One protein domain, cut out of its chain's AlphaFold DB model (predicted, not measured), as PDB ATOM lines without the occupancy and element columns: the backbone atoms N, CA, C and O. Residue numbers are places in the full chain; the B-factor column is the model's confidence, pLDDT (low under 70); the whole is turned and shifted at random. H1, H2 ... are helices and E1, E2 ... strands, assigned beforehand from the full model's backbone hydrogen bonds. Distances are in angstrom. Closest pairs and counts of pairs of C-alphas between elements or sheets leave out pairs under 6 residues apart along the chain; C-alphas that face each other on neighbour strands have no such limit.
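This is residues 10 to 205 of the 206 residues of the protein "Hypothetical protein" of Craspedostauros australis (UniProt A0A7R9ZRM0). Little regular structure: a small mixed sheet sits amid loops and short helices, with the long link 54-92 at one end and residues 193-205, mostly H8, sticking out opposite. Eight helices and three strands hold 77 of 196 printed residues, class mixed. It is loose, radius of gyration of the C-alphas 20.4 A, spanning 70 by 43 by 35 A.

Find C-alpha 13 at (-17.176, -55.503, 4.229), where E1, 13-17, begins; then come H1, 24-28; H2, 41-44; E2, 48-53; E3, 93-97; H3, 101-105; H4, 117-126; H5, 139-151, 18.9 A; H6, 153-159; H7, 169-173; and H8, 192-203, which ends with C-alpha 203 at (-30.435, -11.026, 21.009).

Within hydrogen-bond range lie N 15 and O 94, 2.9 A, of parallel E1 and E3; N 49 and O 16, 2.8 A, of antiparallel E2 and E1; and every O i to N i+4 pair in H1, H3, H4, H6 and H7. H2 touches H1, closest C-alphas 43 and 27, 5.2 A; H3 touches H4, closest C-alphas 105 and 117, 6.2 A.

The printed part has no cut; residues 169-205 are under pLDDT 70.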
ATOM      1  N   ILE A  10     -22.075 -58.118  -5.328       87.12
ATOM      2  CA  ILE A  10     -20.859 -57.683  -4.635       87.12
ATOM      3  C   ILE A  10     -21.236 -57.419  -3.183       87.12
ATOM      4  O   ILE A  10     -22.187 -56.684  -2.911       87.12
ATOM      5  N   THR A  11     -20.491 -57.994  -2.245       87.12
ATOM      6  CA  THR A  11     -20.762 -57.846  -0.812       87.12
ATOM      7  C   THR A  11     -19.610 -57.106  -0.150       87.12
ATOM      8  O   THR A  11     -18.657 -57.762   0.244       87.12
ATOM      9  N   PRO A  12     -19.653 -55.771  -0.014       87.38
ATOM     10  CA  PRO A  12     -18.642 -55.031   0.737       87.38
ATOM     11  C   PRO A  12     -18.580 -55.437   2.215       87.38
ATOM     12  O   PRO A  12     -19.591 -55.783   2.846       87.38
ATOM     13  N   GLN A  13     -17.382 -55.320   2.795       86.31
ATOM     14  CA  GLN A  13     -17.176 -55.503   4.229       86.31
ATOM     15  C   GLN A  13     -17.956 -54.443   5.011       86.31
ATOM     16  O   GLN A  13     -18.041 -53.282   4.608       86.31
ATOM     17  N   ARG A  14     -18.520 -54.831   6.157       86.12
ATOM     18  CA  ARG A  14     -19.221 -53.915   7.054       86.12
ATOM     19  C   ARG A  14     -18.438 -53.724   8.348       86.12
ATOM     20  O   ARG A  14     -18.218 -54.686   9.079       86.12
ATOM     21  N   THR A  15     -18.103 -52.475   8.648       84.94
ATOM     22  CA  THR A  15     -17.433 -52.075   9.890       84.94
ATOM     23  C   THR A  15     -18.461 -51.440  10.812       84.94
ATOM     24  O   THR A  15     -19.056 -50.421  10.463       84.94
ATOM     25  N   GLN A  16     -18.705 -52.039  11.978       85.69
ATOM     26  CA  GLN A  16     -19.534 -51.397  12.995       85.69
ATOM     27  C   GLN A  16     -18.730 -50.316  13.710       85.69
ATOM     28  O   GLN A  16     -17.596 -50.562  14.100       85.69
ATOM     29  N   TYR A  17     -19.336 -49.155  13.920       85.25
ATOM     30  CA  TYR A  17     -18.818 -48.105  14.787       85.25
ATOM     31  C   TYR A  17     -19.624 -48.075  16.079       85.25
ATOM     32  O   TYR A  17     -20.858 -48.184  16.049       85.25
ATOM     33  N   SER A  18     -18.909 -47.931  17.193       81.38
ATOM     34  CA  SER A  18     -19.503 -47.838  18.520       81.38
ATOM     35  C   SER A  18     -20.390 -46.602  18.643       81.38
ATOM     36  O   SER A  18     -20.303 -45.661  17.857       81.38
ATOM     37  N   ALA A  19     -21.236 -46.585  19.669       83.31
ATOM     38  CA  ALA A  19     -21.980 -45.384  20.036       83.31
ATOM     39  C   ALA A  19     -21.203 -44.481  21.018       83.31
ATOM     40  O   ALA A  19     -21.797 -43.599  21.633       83.31
ATOM     41  N   ILE A  20     -19.895 -44.722  21.192       80.06
ATOM     42  CA  ILE A  20     -19.021 -43.881  22.012       80.06
ATOM     43  C   ILE A  20     -18.646 -42.661  21.182       80.06
ATOM     44  O   ILE A  20     -18.055 -42.781  20.104       80.06
ATOM     45  N   GLU A  21     -19.017 -41.497  21.694       81.94
ATOM     46  CA  GLU A  21     -18.731 -40.227  21.054       81.94
ATOM     47  C   GLU A  21     -17.246 -39.872  21.187       81.94
ATOM     48  O   GLU A  21     -16.608 -40.116  22.212       81.94
ATOM     49  N   SER A  22     -16.678 -39.333  20.116       83.75
ATOM     50  CA  SER A  22     -15.321 -38.811  20.096       83.75
ATOM     51  C   SER A  22     -15.229 -37.515  20.913       83.75
ATOM     52  O   SER A  22     -16.203 -36.766  20.970       83.75
ATOM     53  N   PRO A  23     -14.060 -37.210  21.503       84.19
ATOM     54  CA  PRO A  23     -13.805 -35.922  22.147       84.19
ATOM     55  C   PRO A  23     -14.145 -34.722  21.247       84.19
ATOM     56  O   PRO A  23     -13.930 -34.787  20.034       84.19
ATOM     57  N   ASP A  24     -14.610 -33.614  21.838       86.25
ATOM     58  CA  ASP A  24     -15.048 -32.404  21.108       86.25
ATOM     59  C   ASP A  24     -13.978 -31.891  20.128       86.25
ATOM     60  O   ASP A  24     -14.272 -31.616  18.961       86.25
ATOM     61  N   GLU A  25     -12.709 -31.893  20.551       88.00
ATOM     62  CA  GLU A  25     -11.571 -31.530  19.703       88.00
ATOM     63  C   GLU A  25     -11.499 -32.357  18.408       88.00
ATOM     64  O   GLU A  25     -11.161 -31.848  17.338       88.00
ATOM     65  N   HIS A  26     -11.858 -33.640  18.469       86.25
ATOM     66  CA  HIS A  26     -11.836 -34.541  17.325       86.25
ATOM     67  C   HIS A  26     -13.071 -34.389  16.442       86.25
ATOM     68  O   HIS A  26     -12.950 -34.563  15.226       86.25
ATOM     69  N   VAL A  27     -14.221 -34.063  17.037       87.81
ATOM     70  CA  VAL A  27     -15.488 -33.825  16.333       87.81
ATOM     71  C   VAL A  27     -15.419 -32.530  15.518       87.81
ATOM     72  O   VAL A  27     -15.830 -32.514  14.359       87.81
ATOM     73  N   ARG A  28     -14.844 -31.460  16.083       90.12
ATOM     74  CA  ARG A  28     -14.776 -30.131  15.445       90.12
ATOM     75  C   ARG A  28     -13.607 -29.944  14.483       90.12
ATOM     76  O   ARG A  28     -13.688 -29.126  13.570       90.12
ATOM     77  N   ARG A  29     -12.490 -30.654  14.681       88.25
ATOM     78  CA  ARG A  29     -11.257 -30.401  13.916       88.25
ATOM     79  C   ARG A  29     -11.487 -30.587  12.415       88.25
ATOM     80  O   ARG A  29     -11.739 -31.706  11.979       88.25
ATOM     81  N   GLY A  30     -11.253 -29.530  11.635       88.19
ATOM     82  CA  GLY A  30     -11.334 -29.546  10.168       88.19
ATOM     83  C   GLY A  30     -12.757 -29.447   9.617       88.19
ATOM     84  O   GLY A  30     -12.977 -29.775   8.457       88.19
ATOM     85  N   VAL A  31     -13.721 -29.039  10.447       91.31
ATOM     86  CA  VAL A  31     -15.101 -28.791  10.028       91.31
ATOM     87  C   VAL A  31     -15.286 -27.284   9.838       91.31
ATOM     88  O   VAL A  31     -14.947 -26.522  10.744       91.31
ATOM     89  N   PRO A  32     -15.802 -26.829   8.685       92.44
ATOM     90  CA  PRO A  32     -16.094 -25.420   8.449       92.44
ATOM     91  C   PRO A  32     -17.057 -24.841   9.491       92.44
ATOM     92  O   PRO A  32     -18.059 -25.469   9.822       92.44
ATOM     93  N   ASN A  33     -16.809 -23.606   9.937       92.44
ATOM     94  CA  ASN A  33     -17.562 -22.958  11.025       92.44
ATOM     95  C   ASN A  33     -19.075 -22.829  10.774       92.44
ATOM     96  O   ASN A  33     -19.840 -22.681  11.720       92.44
ATOM     97  N   PHE A  34     -19.516 -22.855   9.513       92.81
ATOM     98  CA  PHE A  34     -20.938 -22.776   9.171       92.81
ATOM     99  C   PHE A  34     -21.691 -24.103   9.355       92.81
ATOM    100  O   PHE A  34     -22.917 -24.124   9.261       92.81
ATOM    101  N   LEU A  35     -20.975 -25.208   9.572       91.62
ATOM    102  CA  LEU A  35     -21.550 -26.521   9.828       91.62
ATOM    103  C   LEU A  35     -21.435 -26.851  11.308       91.62
ATOM    104  O   LEU A  35     -20.370 -26.743  11.906       91.62
ATOM    105  N   ASP A  36     -22.529 -27.348  11.874       90.88
ATOM    106  CA  ASP A  36     -22.487 -27.985  13.182       90.88
ATOM    107  C   ASP A  36     -22.005 -29.441  13.023       90.88
ATOM    108  O   ASP A  36     -22.724 -30.265  12.438       90.88
ATOM    109  N   PRO A  37     -20.806 -29.793  13.528       89.56
ATOM    110  CA  PRO A  37     -20.257 -31.135  13.368       89.56
ATOM    111  C   PRO A  37     -21.080 -32.208  14.092       89.56
ATOM    112  O   PRO A  37     -21.065 -33.374  13.688       89.56
ATOM    113  N   TYR A  38     -21.866 -31.839  15.107       88.50
ATOM    114  CA  TYR A  38     -22.675 -32.782  15.878       88.50
ATOM    115  C   TYR A  38     -23.911 -33.298  15.120       88.50
ATOM    116  O   TYR A  38     -24.566 -34.266  15.536       88.50
ATOM    117  N   ARG A  39     -24.189 -32.730  13.944       87.38
ATOM    118  CA  ARG A  39     -25.221 -33.221  13.021       87.38
ATOM    119  C   ARG A  39     -24.766 -34.444  12.221       87.38
ATOM    120  O   ARG A  39     -25.604 -35.145  11.652       87.38
ATOM    121  N   PHE A  40     -23.467 -34.750  12.209       87.69
ATOM    122  CA  PHE A  40     -22.886 -35.815  11.393       87.69
ATOM    123  C   PHE A  40     -22.374 -36.965  12.266       87.69
ATOM    124  O   PHE A  40     -21.362 -36.859  12.956       87.69
ATOM    125  N   GLN A  41     -23.037 -38.123  12.193       86.62
ATOM    126  CA  GLN A  41     -22.626 -39.322  12.942       86.62
ATOM    127  C   GLN A  41     -21.193 -39.767  12.617       86.62
ATOM    128  O   GLN A  41     -20.490 -40.258  13.496       86.62
ATOM    129  N   THR A  42     -20.756 -39.558  11.375       86.56
ATOM    130  CA  THR A  42     -19.409 -39.889  10.894       86.56
ATOM    131  C   THR A  42     -18.305 -39.097  11.599       86.56
ATOM    132  O   THR A  42     -17.181 -39.582  11.686       86.56
ATOM    133  N   LEU A  43     -18.618 -37.904  12.115       87.75
ATOM    134  CA  LEU A  43     -17.690 -37.080  12.891       87.75
ATOM    135  C   LEU A  43     -17.706 -37.442  14.378       87.75
ATOM    136  O   LEU A  43     -16.676 -37.352  15.042       87.75
ATOM    137  N   ARG A  44     -18.867 -37.877  14.881       87.69
ATOM    138  CA  ARG A  44     -19.107 -38.187  16.296       87.69
ATOM    139  C   ARG A  44     -18.617 -39.566  16.712       87.69
ATOM    140  O   ARG A  44     -18.091 -39.714  17.802       87.69
ATOM    141  N   PHE A  45     -18.795 -40.587  15.880       86.25
ATOM    142  CA  PHE A  45     -18.608 -41.985  16.283       86.25
ATOM    143  C   PHE A  45     -17.473 -42.629  15.491       86.25
ATOM    144  O   PHE A  45     -17.680 -43.133  14.391       86.25
ATOM    145  N   ARG A  46     -16.253 -42.604  16.035       83.00
ATOM    146  CA  ARG A  46     -15.028 -42.922  15.270       83.00
ATOM    147  C   ARG A  46     -14.277 -44.157  15.741       83.00
ATOM    148  O   ARG A  46     -13.194 -44.458  15.243       83.00
ATOM    149  N   HIS A  47     -14.848 -44.874  16.695       80.62
ATOM    150  CA  HIS A  47     -14.245 -46.071  17.253       80.62
ATOM    151  C   HIS A  47     -14.902 -47.297  16.615       80.62
ATOM    152  O   HIS A  47     -16.053 -47.602  16.942       80.62
ATOM    153  N   PRO A  48     -14.220 -47.995  15.689       81.06
ATOM    154  CA  PRO A  48     -14.756 -49.220  15.134       81.06
ATOM    155  C   PRO A  48     -14.789 -50.302  16.213       81.06
ATOM    156  O   PRO A  48     -13.869 -50.455  17.019       81.06
ATOM    157  N   GLU A  49     -15.850 -51.090  16.203       78.00
ATOM    158  CA  GLU A  49     -15.927 -52.318  16.969       78.00
ATOM    159  C   GLU A  49     -15.293 -53.458  16.175       78.00
ATOM    160  O   GLU A  49     -15.452 -53.563  14.960       78.00
ATOM    161  N   LYS A  50     -14.643 -54.392  16.876       70.44
ATOM    162  CA  LYS A  50     -14.090 -55.617  16.270       70.44
ATOM    163  C   LYS A  50     -15.160 -56.630  15.837       70.44
ATOM    164  O   LYS A  50     -14.833 -57.749  15.449       70.44
ATOM    165  N   ASN A  51     -16.435 -56.261  15.920       70.56
ATOM    166  CA  ASN A  51     -17.542 -57.128  15.564       70.56
ATOM    167  C   ASN A  51     -17.633 -57.247  14.041       70.56
ATOM    168  O   ASN A  51     -18.009 -56.299  13.351       70.56
ATOM    169  N   ILE A  52     -17.307 -58.434  13.521       68.44
ATOM    170  CA  ILE A  52     -17.517 -58.762  12.111       68.44
ATOM    171  C   ILE A  52     -19.025 -58.850  11.884       68.44
ATOM    172  O   ILE A  52     -19.695 -59.770  12.357       68.44
ATOM    173  N   LEU A  53     -19.570 -57.869  11.170       77.19
ATOM    174  CA  LEU A  53     -20.969 -57.877  10.778       77.19
ATOM    175  C   LEU A  53     -21.144 -58.554   9.423       77.19
ATOM    176  O   LEU A  53     -20.305 -58.422   8.533       77.19
ATOM    177  N   VAL A  54     -22.300 -59.197   9.243       80.44
ATOM    178  CA  VAL A  54     -22.753 -59.611   7.912       80.44
ATOM    179  C   VAL A  54     -22.786 -58.374   7.014       80.44
ATOM    180  O   VAL A  54     -23.317 -57.319   7.409       80.44
ATOM    181  N   GLY A  55     -22.195 -58.512   5.827       78.81
ATOM    182  CA  GLY A  55     -22.109 -57.446   4.839       78.81
ATOM    183  C   GLY A  55     -23.489 -57.004   4.351       78.81
ATOM    184  O   GLY A  55     -24.524 -57.609   4.649       78.81
ATOM    185  N   LYS A  56     -23.516 -55.921   3.579       81.12
ATOM    186  CA  LYS A  56     -24.637 -55.679   2.665       81.12
ATOM    187  C   LYS A  56     -24.180 -56.095   1.284       81.12
ATOM    188  O   LYS A  56     -22.996 -56.005   0.998       81.12
ATOM    189  N   ALA A  57     -25.113 -56.524   0.458       84.19
ATOM    190  CA  ALA A  57     -24.829 -56.863  -0.920       84.19
ATOM    191  C   ALA A  57     -25.456 -55.816  -1.839       84.19
ATOM    192  O   ALA A  57     -26.602 -55.408  -1.642       84.19
ATOM    193  N   ILE A  58     -24.681 -55.394  -2.828       85.50
ATOM    194  CA  ILE A  58     -25.142 -54.668  -4.004       85.50
ATOM    195  C   ILE A  58     -25.361 -55.729  -5.075       85.50
ATOM    196  O   ILE A  58     -24.463 -56.529  -5.337       85.50
ATOM    197  N   ALA A  59     -26.557 -55.771  -5.652       87.00
ATOM    198  CA  ALA A  59     -26.896 -56.751  -6.671       87.00
ATOM    199  C   ALA A  59     -27.177 -56.073  -8.009       87.00
ATOM    200  O   ALA A  59     -27.943 -55.110  -8.080       87.00
ATOM    201  N   ASP A  60     -26.584 -56.618  -9.064       88.56
ATOM    202  CA  ASP A  60     -26.917 -56.290 -10.440       88.56
ATOM    203  C   ASP A  60     -28.185 -57.052 -10.831       88.56
ATOM    204  O   ASP A  60     -28.164 -58.237 -11.175       88.56
ATOM    205  N   VAL A  61     -29.316 -56.353 -10.757       86.88
ATOM    206  CA  VAL A  61     -30.637 -56.921 -11.044       86.88
ATOM    207  C   VAL A  61     -30.782 -57.407 -12.487       86.88
ATOM    208  O   VAL A  61     -31.634 -58.253 -12.736       86.88
ATOM    209  N   SER A  62     -29.947 -56.936 -13.423       89.25
ATOM    210  CA  SER A  62     -29.964 -57.409 -14.815       89.25
ATOM    211  C   SER A  62     -29.434 -58.839 -14.964       89.25
ATOM    212  O   SER A  62     -29.758 -59.526 -15.931       89.25
ATOM    213  N   LYS A  63     -28.651 -59.305 -13.982       88.06
ATOM    214  CA  LYS A  63     -28.051 -60.645 -13.935       88.06
ATOM    215  C   LYS A  63     -28.791 -61.604 -13.000       88.06
ATOM    216  O   LYS A  63     -28.400 -62.766 -12.893       88.06
ATOM    217  N   LEU A  64     -29.821 -61.130 -12.296       86.50
ATOM    218  CA  LEU A  64     -30.598 -61.941 -11.365       86.50
ATOM    219  C   LEU A  64     -31.814 -62.565 -12.047       86.50
ATOM    220  O   LEU A  64     -32.583 -61.902 -12.737       86.50
ATOM    221  N   ASN A  65     -32.034 -63.846 -11.770       86.81
ATOM    222  CA  ASN A  65     -33.274 -64.536 -12.078       86.81
ATOM    223  C   ASN A  65     -34.156 -64.599 -10.824       86.81
ATOM    224  O   ASN A  65     -33.813 -65.267  -9.848       86.81
ATOM    225  N   PHE A  66     -35.296 -63.912 -10.850       84.62
ATOM    226  CA  PHE A  66     -36.238 -63.873  -9.727       84.62
ATOM    227  C   PHE A  66     -37.291 -64.992  -9.767       84.62
ATOM    228  O   PHE A  66     -38.084 -65.125  -8.833       84.62
ATOM    229  N   VAL A  67     -37.335 -65.803 -10.830       86.94
ATOM    230  CA  VAL A  67     -38.357 -66.844 -10.997       86.94
ATOM    231  C   VAL A  67     -38.210 -67.910  -9.909       86.94
ATOM    232  O   VAL A  67     -37.208 -68.617  -9.844       86.94
ATOM    233  N   GLY A  68     -39.237 -68.040  -9.064       80.44
ATOM    234  CA  GLY A  68     -39.295 -69.047  -8.001       80.44
ATOM    235  C   GLY A  68     -38.443 -68.739  -6.765       80.44
ATOM    236  O   GLY A  68     -38.318 -69.598  -5.893       80.44
ATOM    237  N   GLU A  69     -37.870 -67.537  -6.659       79.69
ATOM    238  CA  GLU A  69     -37.056 -67.137  -5.511       79.69
ATOM    239  C   GLU A  69     -37.883 -66.284  -4.527       79.69
ATOM    240  O   GLU A  69     -38.497 -65.291  -4.928       79.69
ATOM    241  N   PRO A  70     -37.906 -66.621  -3.223       73.06
ATOM    242  CA  PRO A  70     -38.573 -65.797  -2.225       73.06
ATOM    243  C   PRO A  70     -37.798 -64.487  -2.041       73.06
ATOM    244  O   PRO A  70     -36.713 -64.467  -1.458       73.06
ATOM    245  N   MET A  71     -38.358 -63.383  -2.531       68.25
ATOM    246  CA  MET A  71     -37.768 -62.058  -2.356       68.25
ATOM    247  C   MET A  71     -38.119 -61.496  -0.979       68.25
ATOM    248  O   MET A  71     -39.290 -61.330  -0.640       68.25
ATOM    249  N   ALA A  72     -37.100 -61.148  -0.195       70.94
ATOM    250  CA  ALA A  72     -37.262 -60.306   0.983       70.94
ATOM    251  C   ALA A  72     -36.252 -59.160   0.927       70.94
ATOM    252  O   ALA A  72     -35.117 -59.344   0.498       70.94
ATOM    253  N   ILE A  73     -36.632 -57.990   1.444       67.50
ATOM    254  CA  ILE A  73     -35.802 -56.767   1.440       67.50
ATOM    255  C   ILE A  73     -34.426 -56.991   2.109       67.50
ATOM    256  O   ILE A  73     -33.464 -56.274   1.847       67.50
ATOM    257  N   HIS A  74     -34.302 -58.015   2.959       65.81
ATOM    258  CA  HIS A  74     -33.060 -58.383   3.646       65.81
ATOM    259  C   HIS A  74     -32.483 -59.746   3.238       65.81
ATOM    260  O   HIS A  74     -31.537 -60.213   3.869       65.81
ATOM    261  N   ARG A  75     -33.043 -60.407   2.218       65.31
ATOM    262  CA  ARG A  75     -32.543 -61.685   1.700       65.31
ATOM    263  C   ARG A  75     -32.559 -61.653   0.178       65.31
ATOM    264  O   ARG A  75     -33.596 -61.860  -0.443       65.31
ATOM    265  N   LEU A  76     -31.390 -61.405  -0.405       68.25
ATOM    266  CA  LEU A  76     -31.155 -61.713  -1.813       68.25
ATOM    267  C   LEU A  76     -31.115 -63.235  -2.002       68.25
ATOM    268  O   LEU A  76     -30.864 -63.972  -1.044       68.25
ATOM    269  N   SER A  77     -31.358 -63.697  -3.232       73.06
ATOM    270  CA  SER A  77     -31.302 -65.120  -3.585       73.06
ATOM    271  C   SER A  77     -29.976 -65.724  -3.119       73.06
ATOM    272  O   SER A  77     -28.925 -65.430  -3.684       73.06
ATOM    273  N   GLN A  78     -30.008 -66.587  -2.098       72.50
ATOM    274  CA  GLN A  78     -28.797 -67.224  -1.556       72.50
ATOM    275  C   GLN A  78     -28.087 -68.088  -2.602       72.50
ATOM    276  O   GLN A  78     -26.886 -68.327  -2.508       72.50
ATOM    277  N   ARG A  79     -28.823 -68.552  -3.617       78.88
ATOM    278  CA  ARG A  79     -28.275 -69.350  -4.713       78.88
ATOM    279  C   ARG A  79     -27.402 -68.520  -5.648       78.88
ATOM    280  O   ARG A  79     -26.374 -69.034  -6.093       78.88
ATOM    281  N   GLN A  80     -27.807 -67.275  -5.909       83.75
ATOM    282  CA  GLN A  80     -27.160 -66.354  -6.851       83.75
ATOM    283  C   GLN A  80     -26.171 -65.403  -6.152       83.75
ATOM    284  O   GLN A  80     -25.123 -65.099  -6.710       83.75
ATOM    285  N   CYS A  81     -26.445 -65.022  -4.900       81.50
ATOM    286  CA  CYS A  81     -25.594 -64.195  -4.041       81.50
ATOM    287  C   CYS A  81     -25.058 -65.016  -2.854       81.50
ATOM    288  O   CYS A  81     -25.528 -64.877  -1.724       81.50
ATOM    289  N   ARG A  82     -24.088 -65.908  -3.096       75.19
ATOM    290  CA  ARG A  82     -23.602 -66.859  -2.071       75.19
ATOM    291  C   ARG A  82     -22.710 -66.233  -0.997       75.19
ATOM    292  O   ARG A  82     -22.601 -66.776   0.100       75.19
ATOM    293  N   GLN A  83     -22.054 -65.116  -1.300       75.19
ATOM    294  CA  GLN A  83     -21.074 -64.506  -0.409       75.19
ATOM    295  C   GLN A  83     -21.738 -63.464   0.498       75.19
ATOM    296  O   GLN A  83     -22.057 -62.360   0.067       75.19
ATOM    297  N   ALA A  84     -21.941 -63.818   1.768       70.75
ATOM    298  CA  ALA A  84     -22.526 -62.930   2.780       70.75
ATOM    299  C   ALA A  84     -21.499 -62.001   3.464       70.75
ATOM    300  O   ALA A  84     -21.876 -61.118   4.239       70.75
ATOM    301  N   TRP A  85     -20.210 -62.197   3.179       76.44
ATOM    302  CA  TRP A  85     -19.096 -61.521   3.844       76.44
ATOM    303  C   TRP A  85     -18.208 -60.831   2.813       76.44
ATOM    304  O   TRP A  85     -17.783 -61.472   1.852       76.44
ATOM    305  N   GLY A  86     -17.926 -59.547   3.018       73.44
ATOM    306  CA  GLY A  86     -16.894 -58.865   2.239       73.44
ATOM    307  C   GLY A  86     -15.495 -59.286   2.647       73.44
ATOM    308  O   GLY A  86     -15.301 -59.818   3.743       73.44
ATOM    309  N   GLN A  87     -14.542 -59.067   1.749       76.12
ATOM    310  CA  GLN A  87     -13.131 -59.309   2.023       76.12
ATOM    311  C   GLN A  87     -12.577 -58.141   2.838       76.12
ATOM    312  O   GLN A  87     -13.008 -56.995   2.691       76.12
ATOM    313  N   GLN A  88     -11.630 -58.417   3.732       69.31
ATOM    314  CA  GLN A  88     -11.052 -57.373   4.580       69.31
ATOM    315  C   GLN A  88     -10.250 -56.357   3.751       69.31
ATOM    316  O   GLN A  88     -10.107 -55.196   4.131       69.31
ATOM    317  N   GLU A  89      -9.756 -56.787   2.598       76.94
ATOM    318  CA  GLU A  89      -8.951 -56.033   1.648       76.94
ATOM    319  C   GLU A  89      -9.802 -55.206   0.670       76.94
ATOM    320  O   GLU A  89      -9.243 -54.461  -0.135       76.94
ATOM    321  N   ASP A  90     -11.136 -55.301   0.740       76.94
ATOM    322  CA  ASP A  90     -12.022 -54.548  -0.143       76.94
ATOM    323  C   ASP A  90     -11.849 -53.036   0.068       76.94
ATOM    324  O   ASP A  90     -11.920 -52.518   1.189       76.94
ATOM    325  N   ILE A  91     -11.679 -52.314  -1.045       78.75
ATOM    326  CA  ILE A  91     -11.608 -50.845  -1.057       78.75
ATOM    327  C   ILE A  91     -12.946 -50.207  -0.664       78.75
ATOM    328  O   ILE A  91     -12.979 -49.105  -0.117       78.75
ATOM    329  N   PHE A  92     -14.055 -50.902  -0.931       80.06
ATOM    330  CA  PHE A  92     -15.397 -50.454  -0.591       80.06
ATOM    331  C   PHE A  92     -15.847 -51.104   0.708       80.06
ATOM    332  O   PHE A  92     -15.976 -52.324   0.810       80.06
ATOM    333  N   ARG A  93     -16.140 -50.263   1.698       83.25
ATOM    334  CA  ARG A  93     -16.620 -50.692   3.008       83.25
ATOM    335  C   ARG A  93     -17.879 -49.938   3.382       83.25
ATOM    336  O   ARG A  93     -18.059 -48.772   3.040       83.25
ATOM    337  N   ILE A  94     -18.749 -50.615   4.116       86.12
ATOM    338  CA  ILE A  94     -19.951 -50.028   4.688       86.12
ATOM    339  C   ILE A  94     -19.681 -49.731   6.152       86.12
ATOM    340  O   ILE A  94     -19.593 -50.639   6.981       86.12
ATOM    341  N   ASN A  95     -19.612 -48.446   6.473       86.31
ATOM    342  CA  ASN A  95     -19.536 -47.990   7.850       86.31
ATOM    343  C   ASN A  95     -20.942 -48.007   8.452       86.31
ATOM    344  O   ASN A  95     -21.866 -47.369   7.948       86.31
ATOM    345  N   HIS A  96     -21.116 -48.784   9.513       86.50
ATOM    346  CA  HIS A  96     -22.384 -48.940  10.200       86.50
ATOM    347  C   HIS A  96     -22.315 -48.313  11.585       86.50
ATOM    348  O   HIS A  96     -21.774 -48.900  12.518       86.50
ATOM    349  N   TYR A  97     -22.914 -47.139  11.713       86.44
ATOM    350  CA  TYR A  97     -23.021 -46.424  12.974       86.44
ATOM    351  C   TYR A  97     -24.258 -46.909  13.729       86.44
ATOM    352  O   TYR A  97     -25.364 -46.905  13.184       86.44
ATOM    353  N   ILE A  98     -24.094 -47.304  14.996       82.00
ATOM    354  CA  ILE A  98     -25.241 -47.563  15.890       82.00
ATOM    355  C   ILE A  98     -26.121 -46.304  15.986       82.00
ATOM    356  O   ILE A  98     -27.356 -46.384  16.049       82.00
ATOM    357  N   GLY A  99     -25.472 -45.142  15.895       80.38
ATOM    358  CA  GLY A  99     -26.089 -43.833  15.957       80.38
ATOM    359  C   GLY A  99     -26.271 -43.368  17.393       80.38
ATOM    360  O   GLY A  99     -26.067 -44.110  18.359       80.38
ATOM    361  N   SER A 100     -26.662 -42.109  17.523       80.56
ATOM    362  CA  SER A 100     -26.852 -41.504  18.829       80.56
ATOM    363  C   SER A 100     -28.138 -41.981  19.500       80.56
ATOM    364  O   SER A 100     -29.072 -42.461  18.844       80.56
ATOM    365  N   LEU A 101     -28.197 -41.831  20.822       77.75
ATOM    366  CA  LEU A 101     -29.406 -42.130  21.579       77.75
ATOM    367  C   LEU A 101     -30.565 -41.231  21.118       77.75
ATOM    368  O   LEU A 101     -31.676 -41.726  20.975       77.75
ATOM    369  N   GLU A 102     -30.317 -39.965  20.760       76.50
ATOM    370  CA  GLU A 102     -31.334 -39.091  20.141       76.50
ATOM    371  C   GLU A 102     -31.994 -39.738  18.931       76.50
ATOM    372  O   GLU A 102     -33.219 -39.770  18.838       76.50
ATOM    373  N   ALA A 103     -31.181 -40.264  18.010       78.31
ATOM    374  CA  ALA A 103     -31.679 -40.923  16.813       78.31
ATOM    375  C   ALA A 103     -32.490 -42.173  17.176       78.31
ATOM    376  O   ALA A 103     -33.540 -42.406  16.586       78.31
ATOM    377  N   PHE A 104     -32.029 -42.934  18.172       76.56
ATOM    378  CA  PHE A 104     -32.692 -44.146  18.646       76.56
ATOM    379  C   PHE A 104     -34.019 -43.869  19.369       76.56
ATOM    380  O   PHE A 104     -34.933 -44.682  19.310       76.56
ATOM    381  N   LEU A 105     -34.155 -42.725  20.041       77.06
ATOM    382  CA  LEU A 105     -35.376 -42.349  20.758       77.06
ATOM    383  C   LEU A 105     -36.460 -41.755  19.849       77.06
ATOM    384  O   LEU A 105     -37.597 -41.597  20.309       77.06
ATOM    385  N   ARG A 106     -36.150 -41.449  18.579       77.12
ATOM    386  CA  ARG A 106     -37.104 -40.837  17.642       77.12
ATOM    387  C   ARG A 106     -38.394 -41.669  17.557       77.12
ATOM    388  O   ARG A 106     -38.318 -42.883  17.365       77.12
ATOM    389  N   PRO A 107     -39.586 -41.043  17.640       71.69
ATOM    390  CA  PRO A 107     -40.867 -41.755  17.621       71.69
ATOM    391  C   PRO A 107     -41.066 -42.709  16.438       71.69
ATOM    392  O   PRO A 107     -41.743 -43.720  16.593       71.69
ATOM    393  N   SER A 108     -40.463 -42.408  15.287       71.62
ATOM    394  CA  SER A 108     -40.580 -43.175  14.043       71.62
ATOM    395  C   SER A 108     -39.494 -44.240  13.838       71.62
ATOM    396  O   SER A 108     -39.439 -44.852  12.771       71.62
ATOM    397  N   ASP A 109     -38.586 -44.444  14.798       68.06
ATOM    398  CA  ASP A 109     -37.497 -45.403  14.633       68.06
ATOM    399  C   ASP A 109     -37.988 -46.849  14.821       68.06
ATOM    400  O   ASP A 109     -38.202 -47.324  15.939       68.06
ATOM    401  N   ARG A 110     -38.118 -47.588  13.713       67.50
ATOM    402  CA  ARG A 110     -38.577 -48.989  13.715       67.50
ATOM    403  C   ARG A 110     -37.644 -49.967  14.432       67.50
ATOM    404  O   ARG A 110     -38.059 -51.070  14.772       67.50
ATOM    405  N   ARG A 111     -36.395 -49.587  14.743       64.56
ATOM    406  CA  ARG A 111     -35.499 -50.408  15.587       64.56
ATOM    407  C   ARG A 111     -36.062 -50.598  17.002       64.56
ATOM    408  O   ARG A 111     -35.574 -51.456  17.750       64.56
ATOM    409  N   THR A 112     -37.076 -49.810  17.362       57.62
ATOM    410  CA  THR A 112     -37.629 -49.675  18.710       57.62
ATOM    411  C   THR A 112     -39.035 -50.237  18.900       57.62
ATOM    412  O   THR A 112     -39.630 -50.009  19.947       57.62
ATOM    413  N   GLU A 113     -39.557 -51.021  17.951       60.56
ATOM    414  CA  GLU A 113     -40.921 -51.586  18.020       60.56
ATOM    415  C   GLU A 113     -41.169 -52.535  19.220       60.56
ATOM    416  O   GLU A 113     -42.295 -52.971  19.436       60.56
ATOM    417  N   LEU A 114     -40.153 -52.839  20.040       54.97
ATOM    418  CA  LEU A 114     -40.245 -53.732  21.197       54.97
ATOM    419  C   LEU A 114     -39.415 -53.182  22.380       54.97
ATOM    420  O   LEU A 114     -38.186 -53.295  22.365       54.97
ATOM    421  N   GLY A 115     -40.077 -52.631  23.406       67.12
ATOM    422  CA  GLY A 115     -39.511 -52.390  24.749       67.12
ATOM    423  C   GLY A 115     -38.978 -50.981  25.065       67.12
ATOM    424  O   GLY A 115     -39.214 -50.020  24.333       67.12
ATOM    425  N   ASP A 116     -38.264 -50.867  26.195       77.50
ATOM    426  CA  ASP A 116     -37.611 -49.630  26.644       77.50
ATOM    427  C   ASP A 116     -36.468 -49.245  25.688       77.50
ATOM    428  O   ASP A 116     -35.442 -49.928  25.573       77.50
ATOM    429  N   ARG A 117     -36.672 -48.134  24.973       74.50
ATOM    430  CA  ARG A 117     -35.762 -47.632  23.935       74.50
ATOM    431  C   ARG A 117     -34.391 -47.266  24.494       74.50
ATOM    432  O   ARG A 117     -33.380 -47.515  23.835       74.50
ATOM    433  N   GLY A 118     -34.363 -46.673  25.687       75.12
ATOM    434  CA  GLY A 118     -33.138 -46.215  26.327       75.12
ATOM    435  C   GLY A 118     -32.285 -47.397  26.762       75.12
ATOM    436  O   GLY A 118     -31.107 -47.461  26.418       75.12
ATOM    437  N   GLU A 119     -32.893 -48.372  27.435       78.94
ATOM    438  CA  GLU A 119     -32.190 -49.568  27.911       78.94
ATOM    439  C   GLU A 119     -31.666 -50.440  26.766       78.94
ATOM    440  O   GLU A 119     -30.533 -50.926  26.814       78.94
ATOM    441  N   LYS A 120     -32.428 -50.580  25.674       78.56
ATOM    442  CA  LYS A 120     -31.951 -51.300  24.487       78.56
ATOM    443  C   LYS A 120     -30.747 -50.611  23.850       78.56
ATOM    444  O   LYS A 120     -29.777 -51.290  23.515       78.56
ATOM    445  N   TRP A 121     -30.790 -49.285  23.699       81.75
ATOM    446  CA  TRP A 121     -29.642 -48.539  23.190       81.75
ATOM    447  C   TRP A 121     -28.437 -48.698  24.116       81.75
ATOM    448  O   TRP A 121     -27.382 -49.082  23.627       81.75
ATOM    449  N   LYS A 122     -28.610 -48.521  25.437       78.94
ATOM    450  CA  LYS A 122     -27.550 -48.713  26.447       78.94
ATOM    451  C   LYS A 122     -26.939 -50.112  26.389       78.94
ATOM    452  O   LYS A 122     -25.727 -50.261  26.483       78.94
ATOM    453  N   SER A 123     -27.758 -51.145  26.199       79.00
ATOM    454  CA  SER A 123     -27.283 -52.527  26.076       79.00
ATOM    455  C   SER A 123     -26.431 -52.743  24.822       79.00
ATOM    456  O   SER A 123     -25.462 -53.500  24.854       79.00
ATOM    457  N   ILE A 124     -26.781 -52.091  23.710       75.44
ATOM    458  CA  ILE A 124     -26.039 -52.194  22.448       75.44
ATOM    459  C   ILE A 124     -24.770 -51.331  22.506       75.44
ATOM    460  O   ILE A 124     -23.706 -51.801  22.110       75.44
ATOM    461  N   SER A 125     -24.858 -50.112  23.042       74.75
ATOM    462  CA  SER A 125     -23.735 -49.178  23.151       74.75
ATOM    463  C   SER A 125     -22.714 -49.593  24.211       74.75
ATOM    464  O   SER A 125     -21.519 -49.491  23.965       74.75
ATOM    465  N   GLY A 126     -23.154 -50.141  25.346       67.38
ATOM    466  CA  GLY A 126     -22.276 -50.624  26.417       67.38
ATOM    467  C   GLY A 126     -21.502 -51.900  26.066       67.38
ATOM    468  O   GLY A 126     -20.463 -52.174  26.660       67.38
ATOM    469  N   LYS A 127     -21.965 -52.674  25.072       63.84
ATOM    470  CA  LYS A 127     -21.234 -53.839  24.533       63.84
ATOM    471  C   LYS A 127     -20.115 -53.459  23.572       63.84
ATOM    472  O   LYS A 127     -19.295 -54.317  23.241       63.84
ATOM    473  N   ALA A 128     -20.067 -52.203  23.136       58.75
ATOM    474  CA  ALA A 128     -19.003 -51.678  22.304       58.75
ATOM    475  C   ALA A 128     -17.735 -51.493  23.149       58.75
ATOM    476  O   ALA A 128     -17.345 -50.380  23.495       58.75
ATOM    477  N   ALA A 129     -17.124 -52.606  23.557       53.09
ATOM    478  CA  ALA A 129     -15.924 -52.597  24.372       53.09
ATOM    479  C   ALA A 129     -14.862 -51.728  23.693       53.09
ATOM    480  O   ALA A 129     -14.534 -51.941  22.520       53.09
ATOM    481  N   TYR A 130     -14.353 -50.761  24.460       54.81
ATOM    482  CA  TYR A 130     -13.295 -49.822  24.112       54.81
ATOM    483  C   TYR A 130     -12.097 -50.589  23.542       54.81
ATOM    484  O   TYR A 130     -11.204 -51.049  24.257       54.81
ATOM    485  N   SER A 131     -12.096 -50.797  22.229       52.50
ATOM    486  CA  SER A 131     -10.955 -51.371  21.546       52.50
ATOM    487  C   SER A 131      -9.911 -50.267  21.562       52.50
ATOM    488  O   SER A 131     -10.036 -49.316  20.803       52.50
ATOM    489  N   ARG A 132      -8.920 -50.371  22.462       50.38
ATOM    490  CA  ARG A 132      -7.784 -49.440  22.658       50.38
ATOM    491  C   ARG A 132      -6.868 -49.298  21.423       50.38
ATOM    492  O   ARG A 132      -5.670 -49.075  21.560       50.38
ATOM    493  N   GLY A 133      -7.390 -49.516  20.222       54.91
ATOM    494  CA  GLY A 133      -6.715 -49.157  18.987       54.91
ATOM    495  C   GLY A 133      -6.849 -47.655  18.734       54.91
ATOM    496  O   GLY A 133      -7.767 -47.022  19.264       54.91
ATOM    497  N   PRO A 134      -5.950 -47.071  17.929       53.81
ATOM    498  CA  PRO A 134      -6.117 -45.702  17.463       53.81
ATOM    499  C   PRO A 134      -7.483 -45.554  16.770       53.81
ATOM    500  O   PRO A 134      -7.961 -46.524  16.170       53.81
ATOM    501  N   PRO A 135      -8.125 -44.375  16.834       56.81
ATOM    502  CA  PRO A 135      -9.331 -44.112  16.059       56.81
ATOM    503  C   PRO A 135      -9.035 -44.356  14.571       56.81
ATOM    504  O   PRO A 135      -8.337 -43.577  13.929       56.81
ATOM    505  N   MET A 136      -9.534 -45.471  14.032       60.56
ATOM    506  CA  MET A 136      -9.539 -45.754  12.597       60.56
ATOM    507  C   MET A 136     -10.883 -45.270  12.059       60.56
ATOM    508  O   MET A 136     -11.927 -45.815  12.419       60.56
ATOM    509  N   GLY A 137     -10.888 -44.218  11.246       62.94
ATOM    510  CA  GLY A 137     -12.143 -43.581  10.842       62.94
ATOM    511  C   GLY A 137     -12.041 -42.070  10.689       62.94
ATOM    512  O   GLY A 137     -12.916 -41.362  11.182       62.94
ATOM    513  N   ASP A 138     -10.938 -41.552  10.143       66.44
ATOM    514  CA  ASP A 138     -10.789 -40.113   9.877       66.44
ATOM    515  C   ASP A 138     -11.158 -39.689   8.453       66.44
ATOM    516  O   ASP A 138     -11.171 -38.510   8.105       66.44
ATOM    517  N   GLU A 139     -11.462 -40.667   7.615       70.06
ATOM    518  CA  GLU A 139     -11.646 -40.501   6.182       70.06
ATOM    519  C   GLU A 139     -12.892 -39.659   5.874       70.06
ATOM    520  O   GLU A 139     -12.960 -38.993   4.848       70.06
ATOM    521  N   ALA A 140     -13.865 -39.620   6.789       70.12
ATOM    522  CA  ALA A 140     -15.051 -38.786   6.637       70.12
ATOM    523  C   ALA A 140     -14.753 -37.279   6.736       70.12
ATOM    524  O   ALA A 140     -15.505 -36.476   6.184       70.12
ATOM    525  N   ARG A 141     -13.675 -36.869   7.423       76.81
ATOM    526  CA  ARG A 141     -13.360 -35.442   7.596       76.81
ATOM    527  C   ARG A 141     -12.821 -34.800   6.331       76.81
ATOM    528  O   ARG A 141     -13.233 -33.691   5.999       76.81
ATOM    529  N   SER A 142     -11.958 -35.501   5.598       82.31
ATOM    530  CA  SER A 142     -11.459 -34.994   4.316       82.31
ATOM    531  C   SER A 142     -12.583 -34.820   3.295       82.31
ATOM    532  O   SER A 142     -12.480 -33.948   2.438       82.31
ATOM    533  N   TRP A 143     -13.679 -35.580   3.415       87.56
ATOM    534  CA  TRP A 143     -14.836 -35.417   2.540       87.56
ATOM    535  C   TRP A 143     -15.542 -34.069   2.725       87.56
ATOM    536  O   TRP A 143     -15.836 -33.429   1.724       87.56
ATOM    537  N   ILE A 144     -15.786 -33.606   3.961       90.31
ATOM    538  CA  ILE A 144     -16.479 -32.318   4.182       90.31
ATOM    539  C   ILE A 144     -15.640 -31.173   3.624       90.31
ATOM    540  O   ILE A 144     -16.156 -30.345   2.877       90.31
ATOM    541  N   GLN A 145     -14.347 -31.151   3.955       90.19
ATOM    542  CA  GLN A 145     -13.454 -30.117   3.446       90.19
ATOM    543  C   GLN A 145     -13.355 -30.188   1.919       90.19
ATOM    544  O   GLN A 145     -13.587 -29.185   1.263       90.19
ATOM    545  N   GLY A 146     -13.130 -31.373   1.342       91.75
ATOM    546  CA  GLY A 146     -13.056 -31.541  -0.111       91.75
ATOM    547  C   GLY A 146     -14.357 -31.183  -0.838       91.75
ATOM    548  O   GLY A 146     -14.318 -30.649  -1.942       91.75
ATOM    549  N   PHE A 147     -15.514 -31.424  -0.217       93.62
ATOM    550  CA  PHE A 147     -16.811 -30.987  -0.731       93.62
ATOM    551  C   PHE A 147     -16.908 -29.458  -0.756       93.62
ATOM    552  O   PHE A 147     -17.310 -28.885  -1.768       93.62
ATOM    553  N   VAL A 148     -16.503 -28.791   0.329       95.00
ATOM    554  CA  VAL A 148     -16.479 -27.322   0.397       95.00
ATOM    555  C   VAL A 148     -15.459 -26.727  -0.566       95.00
ATOM    556  O   VAL A 148     -15.772 -25.750  -1.236       95.00
ATOM    557  N   ASP A 149     -14.284 -27.334  -0.703       94.94
ATOM    558  CA  ASP A 149     -13.257 -26.893  -1.650       94.94
ATOM    559  C   ASP A 149     -13.748 -27.011  -3.100       94.94
ATOM    560  O   ASP A 149     -13.444 -26.157  -3.932       94.94
ATOM    561  N   HIS A 150     -14.530 -28.051  -3.411       97.25
ATOM    562  CA  HIS A 150     -15.048 -28.285  -4.757       97.25
ATOM    563  C   HIS A 150     -16.215 -27.359  -5.129       97.25
ATOM    564  O   HIS A 150     -16.247 -26.831  -6.238       97.25
ATOM    565  N   PHE A 151     -17.187 -27.179  -4.229       96.56
ATOM    566  CA  PHE A 151     -18.408 -26.412  -4.511       96.56
ATOM    567  C   PHE A 151     -18.340 -24.947  -4.055       96.56
ATOM    568  O   PHE A 151     -19.133 -24.127  -4.512       96.56
ATOM    569  N   GLY A 152     -17.406 -24.606  -3.171       96.50
ATOM    570  CA  GLY A 152     -17.335 -23.314  -2.500       96.50
ATOM    571  C   GLY A 152     -18.305 -23.205  -1.319       96.50
ATOM    572  O   GLY A 152     -19.387 -23.792  -1.297       96.50
ATOM    573  N   GLU A 153     -17.931 -22.387  -0.331       96.38
ATOM    574  CA  GLU A 153     -18.649 -22.267   0.945       96.38
ATOM    575  C   GLU A 153     -20.145 -21.940   0.784       96.38
ATOM    576  O   GLU A 153     -20.985 -22.553   1.440       96.38
ATOM    577  N   GLN A 154     -20.496 -20.997  -0.096       96.44
ATOM    578  CA  GLN A 154     -21.886 -20.550  -0.255       96.44
ATOM    579  C   GLN A 154     -22.786 -21.639  -0.846       96.44
ATOM    580  O   GLN A 154     -23.874 -21.889  -0.331       96.44
ATOM    581  N   SER A 155     -22.325 -22.336  -1.885       97.44
ATOM    582  CA  SER A 155     -23.076 -23.452  -2.464       97.44
ATOM    583  C   SER A 155     -23.166 -24.615  -1.484       97.44
ATOM    584  O   SER A 155     -24.234 -25.206  -1.339       97.44
ATOM    585  N   SER A 156     -22.092 -24.913  -0.749       96.31
ATOM    586  CA  SER A 156     -22.116 -25.962   0.269       96.31
ATOM    587  C   SER A 156     -23.071 -25.660   1.421       96.31
ATOM    588  O   SER A 156     -23.731 -26.587   1.883       96.31
ATOM    589  N   LYS A 157     -23.205 -24.399   1.860       94.94
ATOM    590  CA  LYS A 157     -24.212 -23.994   2.861       94.94
ATOM    591  C   LYS A 157     -25.620 -24.388   2.434       94.94
ATOM    592  O   LYS A 157     -26.335 -25.000   3.217       94.94
ATOM    593  N   VAL A 158     -25.982 -24.080   1.188       94.38
ATOM    594  CA  VAL A 158     -27.301 -24.405   0.627       94.38
ATOM    595  C   VAL A 158     -27.465 -25.918   0.459       94.38
ATOM    596  O   VAL A 158     -28.473 -26.484   0.862       94.38
ATOM    597  N   LEU A 159     -26.459 -26.603  -0.094       94.69
ATOM    598  CA  LEU A 159     -26.528 -28.047  -0.354       94.69
ATOM    599  C   LEU A 159     -26.563 -28.897   0.924       94.69
ATOM    600  O   LEU A 159     -27.090 -30.008   0.906       94.69
ATOM    601  N   LEU A 160     -25.984 -28.398   2.015       92.38
ATOM    602  CA  LEU A 160     -25.952 -29.072   3.314       92.38
ATOM    603  C   LEU A 160     -27.000 -28.520   4.287       92.38
ATOM    604  O   LEU A 160     -27.034 -28.924   5.454       92.38
ATOM    605  N   GLU A 161     -27.875 -27.627   3.829       90.12
ATOM    606  CA  GLU A 161     -28.979 -27.136   4.637       90.12
ATOM    607  C   GLU A 161     -29.865 -28.312   5.078       90.12
ATOM    608  O   GLU A 161     -30.201 -29.211   4.309       90.12
ATOM    609  N   GLY A 162     -30.198 -28.365   6.369       86.50
ATOM    610  CA  GLY A 162     -30.990 -29.472   6.916       86.50
ATOM    611  C   GLY A 162     -30.251 -30.815   7.079       86.50
ATOM    612  O   GLY A 162     -30.808 -31.717   7.711       86.50
ATOM    613  N   ALA A 163     -28.999 -30.962   6.629       88.56
ATOM    614  CA  ALA A 163     -28.248 -32.213   6.766       88.56
ATOM    615  C   ALA A 163     -28.134 -32.662   8.238       88.56
ATOM    616  O   ALA A 163     -27.722 -31.907   9.113       88.56
ATOM    617  N   GLY A 164     -28.538 -33.897   8.538       80.00
ATOM    618  CA  GLY A 164     -28.519 -34.434   9.906       80.00
ATOM    619  C   GLY A 164     -29.670 -33.976  10.815       80.00
ATOM    620  O   GLY A 164     -29.731 -34.398  11.971       80.00
ATOM    621  N   SER A 165     -30.621 -33.174  10.319       78.62
ATOM    622  CA  SER A 165     -31.837 -32.828  11.068       78.62
ATOM    623  C   SER A 165     -32.806 -34.018  11.212       78.62
ATOM    624  O   SER A 165     -32.825 -34.911  10.361       78.62
ATOM    625  N   PRO A 166     -33.648 -34.053  12.264       69.00
ATOM    626  CA  PRO A 166     -33.653 -33.150  13.419       69.00
ATOM    627  C   PRO A 166     -32.478 -33.435  14.369       69.00
ATOM    628  O   PRO A 166     -32.254 -34.581  14.768       69.00
ATOM    629  N   PHE A 167     -31.751 -32.385  14.744       69.81
ATOM    630  CA  PHE A 167     -30.675 -32.426  15.731       69.81
ATOM    631  C   PHE A 167     -31.137 -31.708  17.001       69.81
ATOM    632  O   PHE A 167     -31.740 -30.643  16.909       69.81
ATOM    633  N   ASN A 168     -30.891 -32.309  18.165       70.62
ATOM    634  CA  ASN A 168     -31.143 -31.684  19.460       70.62
ATOM    635  C   ASN A 168     -29.792 -31.547  20.199       70.62
ATOM    636  O   ASN A 168     -29.223 -32.573  20.596       70.62
ATOM    637  N   PRO A 169     -29.271 -30.315  20.363       63.81
ATOM    638  CA  PRO A 169     -27.971 -30.075  20.989       63.81
ATOM    639  C   PRO A 169     -27.941 -30.462  22.472       63.81
ATOM    640  O   PRO A 169     -26.931 -30.991  22.936       63.81
ATOM    641  N   ASP A 170     -29.046 -30.298  23.202       63.22
ATOM    642  CA  ASP A 170     -29.116 -30.573  24.645       63.22
ATOM    643  C   ASP A 170     -28.869 -32.050  24.946       63.22
ATOM    644  O   ASP A 170     -28.164 -32.423  25.884       63.22
ATOM    645  N   THR A 171     -29.403 -32.916  24.091       62.31
ATOM    646  CA  THR A 171     -29.205 -34.362  24.202       62.31
ATOM    647  C   THR A 171     -27.823 -34.839  23.752       62.31
ATOM    648  O   THR A 171     -27.383 -35.897  24.204       62.31
ATOM    649  N   ALA A 172     -27.137 -34.072  22.895       59.16
ATOM    650  CA  ALA A 172     -25.767 -34.363  22.481       59.16
ATOM    651  C   ALA A 172     -24.754 -33.960  23.570       59.16
ATOM    652  O   ALA A 172     -23.840 -34.723  23.870       59.16
ATOM    653  N   LEU A 173     -24.952 -32.799  24.206       51.22
ATOM    654  CA  LEU A 173     -24.015 -32.230  25.185       51.22
ATOM    655  C   LEU A 173     -24.102 -32.861  26.582       51.22
ATOM    656  O   LEU A 173     -23.068 -33.024  27.225       51.22
ATOM    657  N   GLN A 174     -25.283 -33.295  27.042       50.72
ATOM    658  CA  GLN A 174     -25.473 -33.908  28.374       50.72
ATOM    659  C   GLN A 174     -24.695 -35.224  28.614       50.72
ATOM    660  O   GLN A 174     -24.856 -35.855  29.658       50.72
ATOM    661  N   ARG A 175     -23.905 -35.722  27.653       55.16
ATOM    662  CA  ARG A 175     -23.459 -37.128  27.642       55.16
ATOM    663  C   ARG A 175     -21.960 -37.379  27.550       55.16
ATOM    664  O   ARG A 175     -21.571 -38.539  27.659       55.16
ATOM    665  N   LEU A 176     -21.132 -36.334  27.519       45.00
ATOM    666  CA  LEU A 176     -19.738 -36.465  27.973       45.00
ATOM    667  C   LEU A 176     -19.682 -36.925  29.445       45.00
ATOM    668  O   LEU A 176     -18.792 -37.679  29.821       45.00
ATOM    669  N   GLU A 177     -20.685 -36.555  30.248       42.97
ATOM    670  CA  GLU A 177     -20.771 -36.888  31.678       42.97
ATOM    671  C   GLU A 177     -21.256 -38.327  31.939       42.97
ATOM    672  O   GLU A 177     -20.788 -38.989  32.861       42.97
ATOM    673  N   LEU A 178     -22.158 -38.860  31.105       43.59
ATOM    674  CA  LEU A 178     -22.747 -40.196  31.300       43.59
ATOM    675  C   LEU A 178     -21.916 -41.344  30.702       43.59
ATOM    676  O   LEU A 178     -22.068 -42.487  31.131       43.59
ATOM    677  N   ALA A 179     -21.062 -41.074  29.710       43.44
ATOM    678  CA  ALA A 179     -20.309 -42.113  29.002       43.44
ATOM    679  C   ALA A 179     -19.065 -42.616  29.762       43.44
ATOM    680  O   ALA A 179     -18.553 -43.687  29.436       43.44
ATOM    681  N   CYS A 180     -18.597 -41.884  30.777       43.16
ATOM    682  CA  CYS A 180     -17.314 -42.157  31.429       43.16
ATOM    683  C   CYS A 180     -17.396 -42.591  32.903       43.16
ATOM    684  O   CYS A 180     -16.391 -43.047  33.455       43.16
ATOM    685  N   GLY A 181     -18.565 -42.489  33.545       51.09
ATOM    686  CA  GLY A 181     -18.667 -42.643  35.002       51.09
ATOM    687  C   GLY A 181     -17.718 -41.697  35.760       51.09
ATOM    688  O   GLY A 181     -17.183 -40.749  35.191       51.09
ATOM    689  N   ASP A 182     -17.460 -41.983  37.037       47.69
ATOM    690  CA  ASP A 182     -16.674 -41.110  37.933       47.69
ATOM    691  C   ASP A 182     -15.161 -41.036  37.614       47.69
ATOM    692  O   ASP A 182     -14.415 -40.330  38.288       47.69
ATOM    693  N   ASN A 183     -14.674 -41.763  36.601       48.00
ATOM    694  CA  ASN A 183     -13.236 -41.954  36.359       48.00
ATOM    695  C   ASN A 183     -12.653 -41.118  35.207       48.00
ATOM    696  O   ASN A 183     -11.477 -41.281  34.875       48.00
ATOM    697  N   CYS A 184     -13.419 -40.201  34.612       47.41
ATOM    698  CA  CYS A 184     -12.860 -39.168  33.736       47.41
ATOM    699  C   CYS A 184     -12.860 -37.822  34.462       47.41
ATOM    700  O   CYS A 184     -13.813 -37.052  34.420       47.41
ATOM    701  N   VAL A 185     -11.765 -37.575  35.170       40.91
ATOM    702  CA  VAL A 185     -11.501 -36.358  35.937       40.91
ATOM    703  C   VAL A 185     -11.074 -35.221  34.996       40.91
ATOM    704  O   VAL A 185      -9.989 -35.275  34.430       40.91
ATOM    705  N   GLU A 186     -11.962 -34.243  34.796       40.84
ATOM    706  CA  GLU A 186     -11.803 -32.782  35.013       40.84
ATOM    707  C   GLU A 186     -12.709 -31.956  34.069       40.84
ATOM    708  O   GLU A 186     -12.900 -32.302  32.902       40.84
ATOM    709  N   PRO A 187     -13.333 -30.874  34.571       44.06
ATOM    710  CA  PRO A 187     -14.562 -30.340  34.004       44.06
ATOM    711  C   PRO A 187     -14.310 -29.364  32.847       44.06
ATOM    712  O   PRO A 187     -13.930 -28.215  33.055       44.06
ATOM    713  N   LEU A 188     -14.724 -29.757  31.640       43.41
ATOM    714  CA  LEU A 188     -15.102 -28.816  30.571       43.41
ATOM    715  C   LEU A 188     -16.386 -28.017  30.910       43.41
ATOM    716  O   LEU A 188     -16.820 -27.173  30.128       43.41
ATOM    717  N   SER A 189     -16.998 -28.235  32.085       46.81
ATOM    718  CA  SER A 189     -18.261 -27.588  32.477       46.81
ATOM    719  C   SER A 189     -18.141 -26.095  32.817       46.81
ATOM    720  O   SER A 189     -19.165 -25.424  32.949       46.81
ATOM    721  N   ARG A 190     -16.927 -25.528  32.911       44.16
ATOM    722  CA  ARG A 190     -16.762 -24.094  33.214       44.16
ATOM    723  C   ARG A 190     -16.913 -23.156  32.013       44.16
ATOM    724  O   ARG A 190     -17.333 -22.023  32.230       44.16
ATOM    725  N   ASP A 191     -16.696 -23.609  30.777       47.25
ATOM    726  CA  ASP A 191     -16.718 -22.710  29.603       47.25
ATOM    727  C   ASP A 191     -18.039 -22.700  28.814       47.25
ATOM    728  O   ASP A 191     -18.323 -21.752  28.079       47.25
ATOM    729  N   ILE A 192     -18.926 -23.680  29.011       47.44
ATOM    730  CA  ILE A 192     -20.203 -23.745  28.268       47.44
ATOM    731  C   ILE A 192     -21.190 -22.659  28.734       47.44
ATOM    732  O   ILE A 192     -21.946 -22.108  27.932       47.44
ATOM    733  N   SER A 193     -21.125 -22.259  30.009       45.03
ATOM    734  CA  SER A 193     -21.920 -21.135  30.528       45.03
ATOM    735  C   SER A 193     -21.502 -19.782  29.937       45.03
ATOM    736  O   SER A 193     -22.295 -18.841  29.956       45.03
ATOM    737  N   LEU A 194     -20.274 -19.663  29.415       42.03
ATOM    738  CA  LEU A 194     -19.802 -18.442  28.759       42.03
ATOM    739  C   LEU A 194     -20.341 -18.331  27.327       42.03
ATOM    740  O   LEU A 194     -20.739 -17.246  26.912       42.03
ATOM    741  N   LEU A 195     -20.427 -19.451  26.604       40.16
ATOM    742  CA  LEU A 195     -20.945 -19.481  25.233       40.16
ATOM    743  C   LEU A 195     -22.447 -19.158  25.171       40.16
ATOM    744  O   LEU A 195     -22.868 -18.405  24.299       40.16
ATOM    745  N   TYR A 196     -23.235 -19.618  26.148       42.91
ATOM    746  CA  TYR A 196     -24.663 -19.278  26.232       42.91
ATOM    747  C   TYR A 196     -24.936 -17.811  26.608       42.91
ATOM    748  O   TYR A 196     -25.958 -17.255  26.212       42.91
ATOM    749  N   LYS A 197     -24.023 -17.151  27.335       43.97
ATOM    750  CA  LYS A 197     -24.168 -15.724  27.679       43.97
ATOM    751  C   LYS A 197     -23.837 -14.785  26.520       43.97
ATOM    752  O   LYS A 197     -24.358 -13.676  26.490       43.97
ATOM    753  N   ILE A 198     -22.996 -15.218  25.580       43.72
ATOM    754  CA  ILE A 198     -22.654 -14.431  24.385       43.72
ATOM    755  C   ILE A 198     -23.810 -14.441  23.374       43.72
ATOM    756  O   ILE A 198     -24.046 -13.435  22.715       43.72
ATOM    757  N   ASP A 199     -24.571 -15.535  23.290       40.50
ATOM    758  CA  ASP A 199     -25.707 -15.628  22.365       40.50
ATOM    759  C   ASP A 199     -26.946 -14.867  22.882       40.50
ATOM    760  O   ASP A 199     -27.647 -14.208  22.117       40.50
ATOM    761  N   GLN A 200     -27.173 -14.845  24.205       45.16
ATOM    762  CA  GLN A 200     -28.253 -14.036  24.791       45.16
ATOM    763  C   GLN A 200     -27.980 -12.526  24.736       45.16
ATOM    764  O   GLN A 200     -28.913 -11.761  24.503       45.16
ATOM    765  N   SER A 201     -26.729 -12.073  24.877       43.12
ATOM    766  CA  SER A 201     -26.425 -10.636  24.798       43.12
ATOM    767  C   SER A 201     -26.545 -10.066  23.379       43.12
ATOM    768  O   SER A 201     -26.810  -8.875  23.226       43.12
ATOM    769  N   LEU A 202     -26.415 -10.905  22.346       43.78
ATOM    770  CA  LEU A 202     -26.605 -10.514  20.945       43.78
ATOM    771  C   LEU A 202     -28.083 -10.442  20.528       43.78
ATOM    772  O   LEU A 202     -28.400  -9.759  19.556       43.78
ATOM    773  N   GLN A 203     -28.990 -11.096  21.262       46.94
ATOM    774  CA  GLN A 203     -30.435 -11.026  21.009       46.94
ATOM    775  C   GLN A 203     -31.121  -9.834  21.694       46.94
ATOM    776  O   GLN A 203     -32.236  -9.486  21.323       46.94
ATOM    777  N   GLU A 204     -30.456  -9.167  22.640       46.84
ATOM    778  CA  GLU A 204     -30.989  -7.982  23.332       46.84
ATOM    779  C   GLU A 204     -30.543  -6.646  22.699       46.84
ATOM    780  O   GLU A 204     -30.827  -5.580  23.241       46.84
ATOM    781  N   THR A 205     -29.846  -6.674  21.552       50.22
ATOM    782  CA  THR A 205     -29.357  -5.461  20.853       50.22
ATOM    783  C   THR A 205     -29.952  -5.211  19.456       50.22
ATOM    784  O   THR A 205     -29.406  -4.399  18.707       50.22
TER     785      THR A 205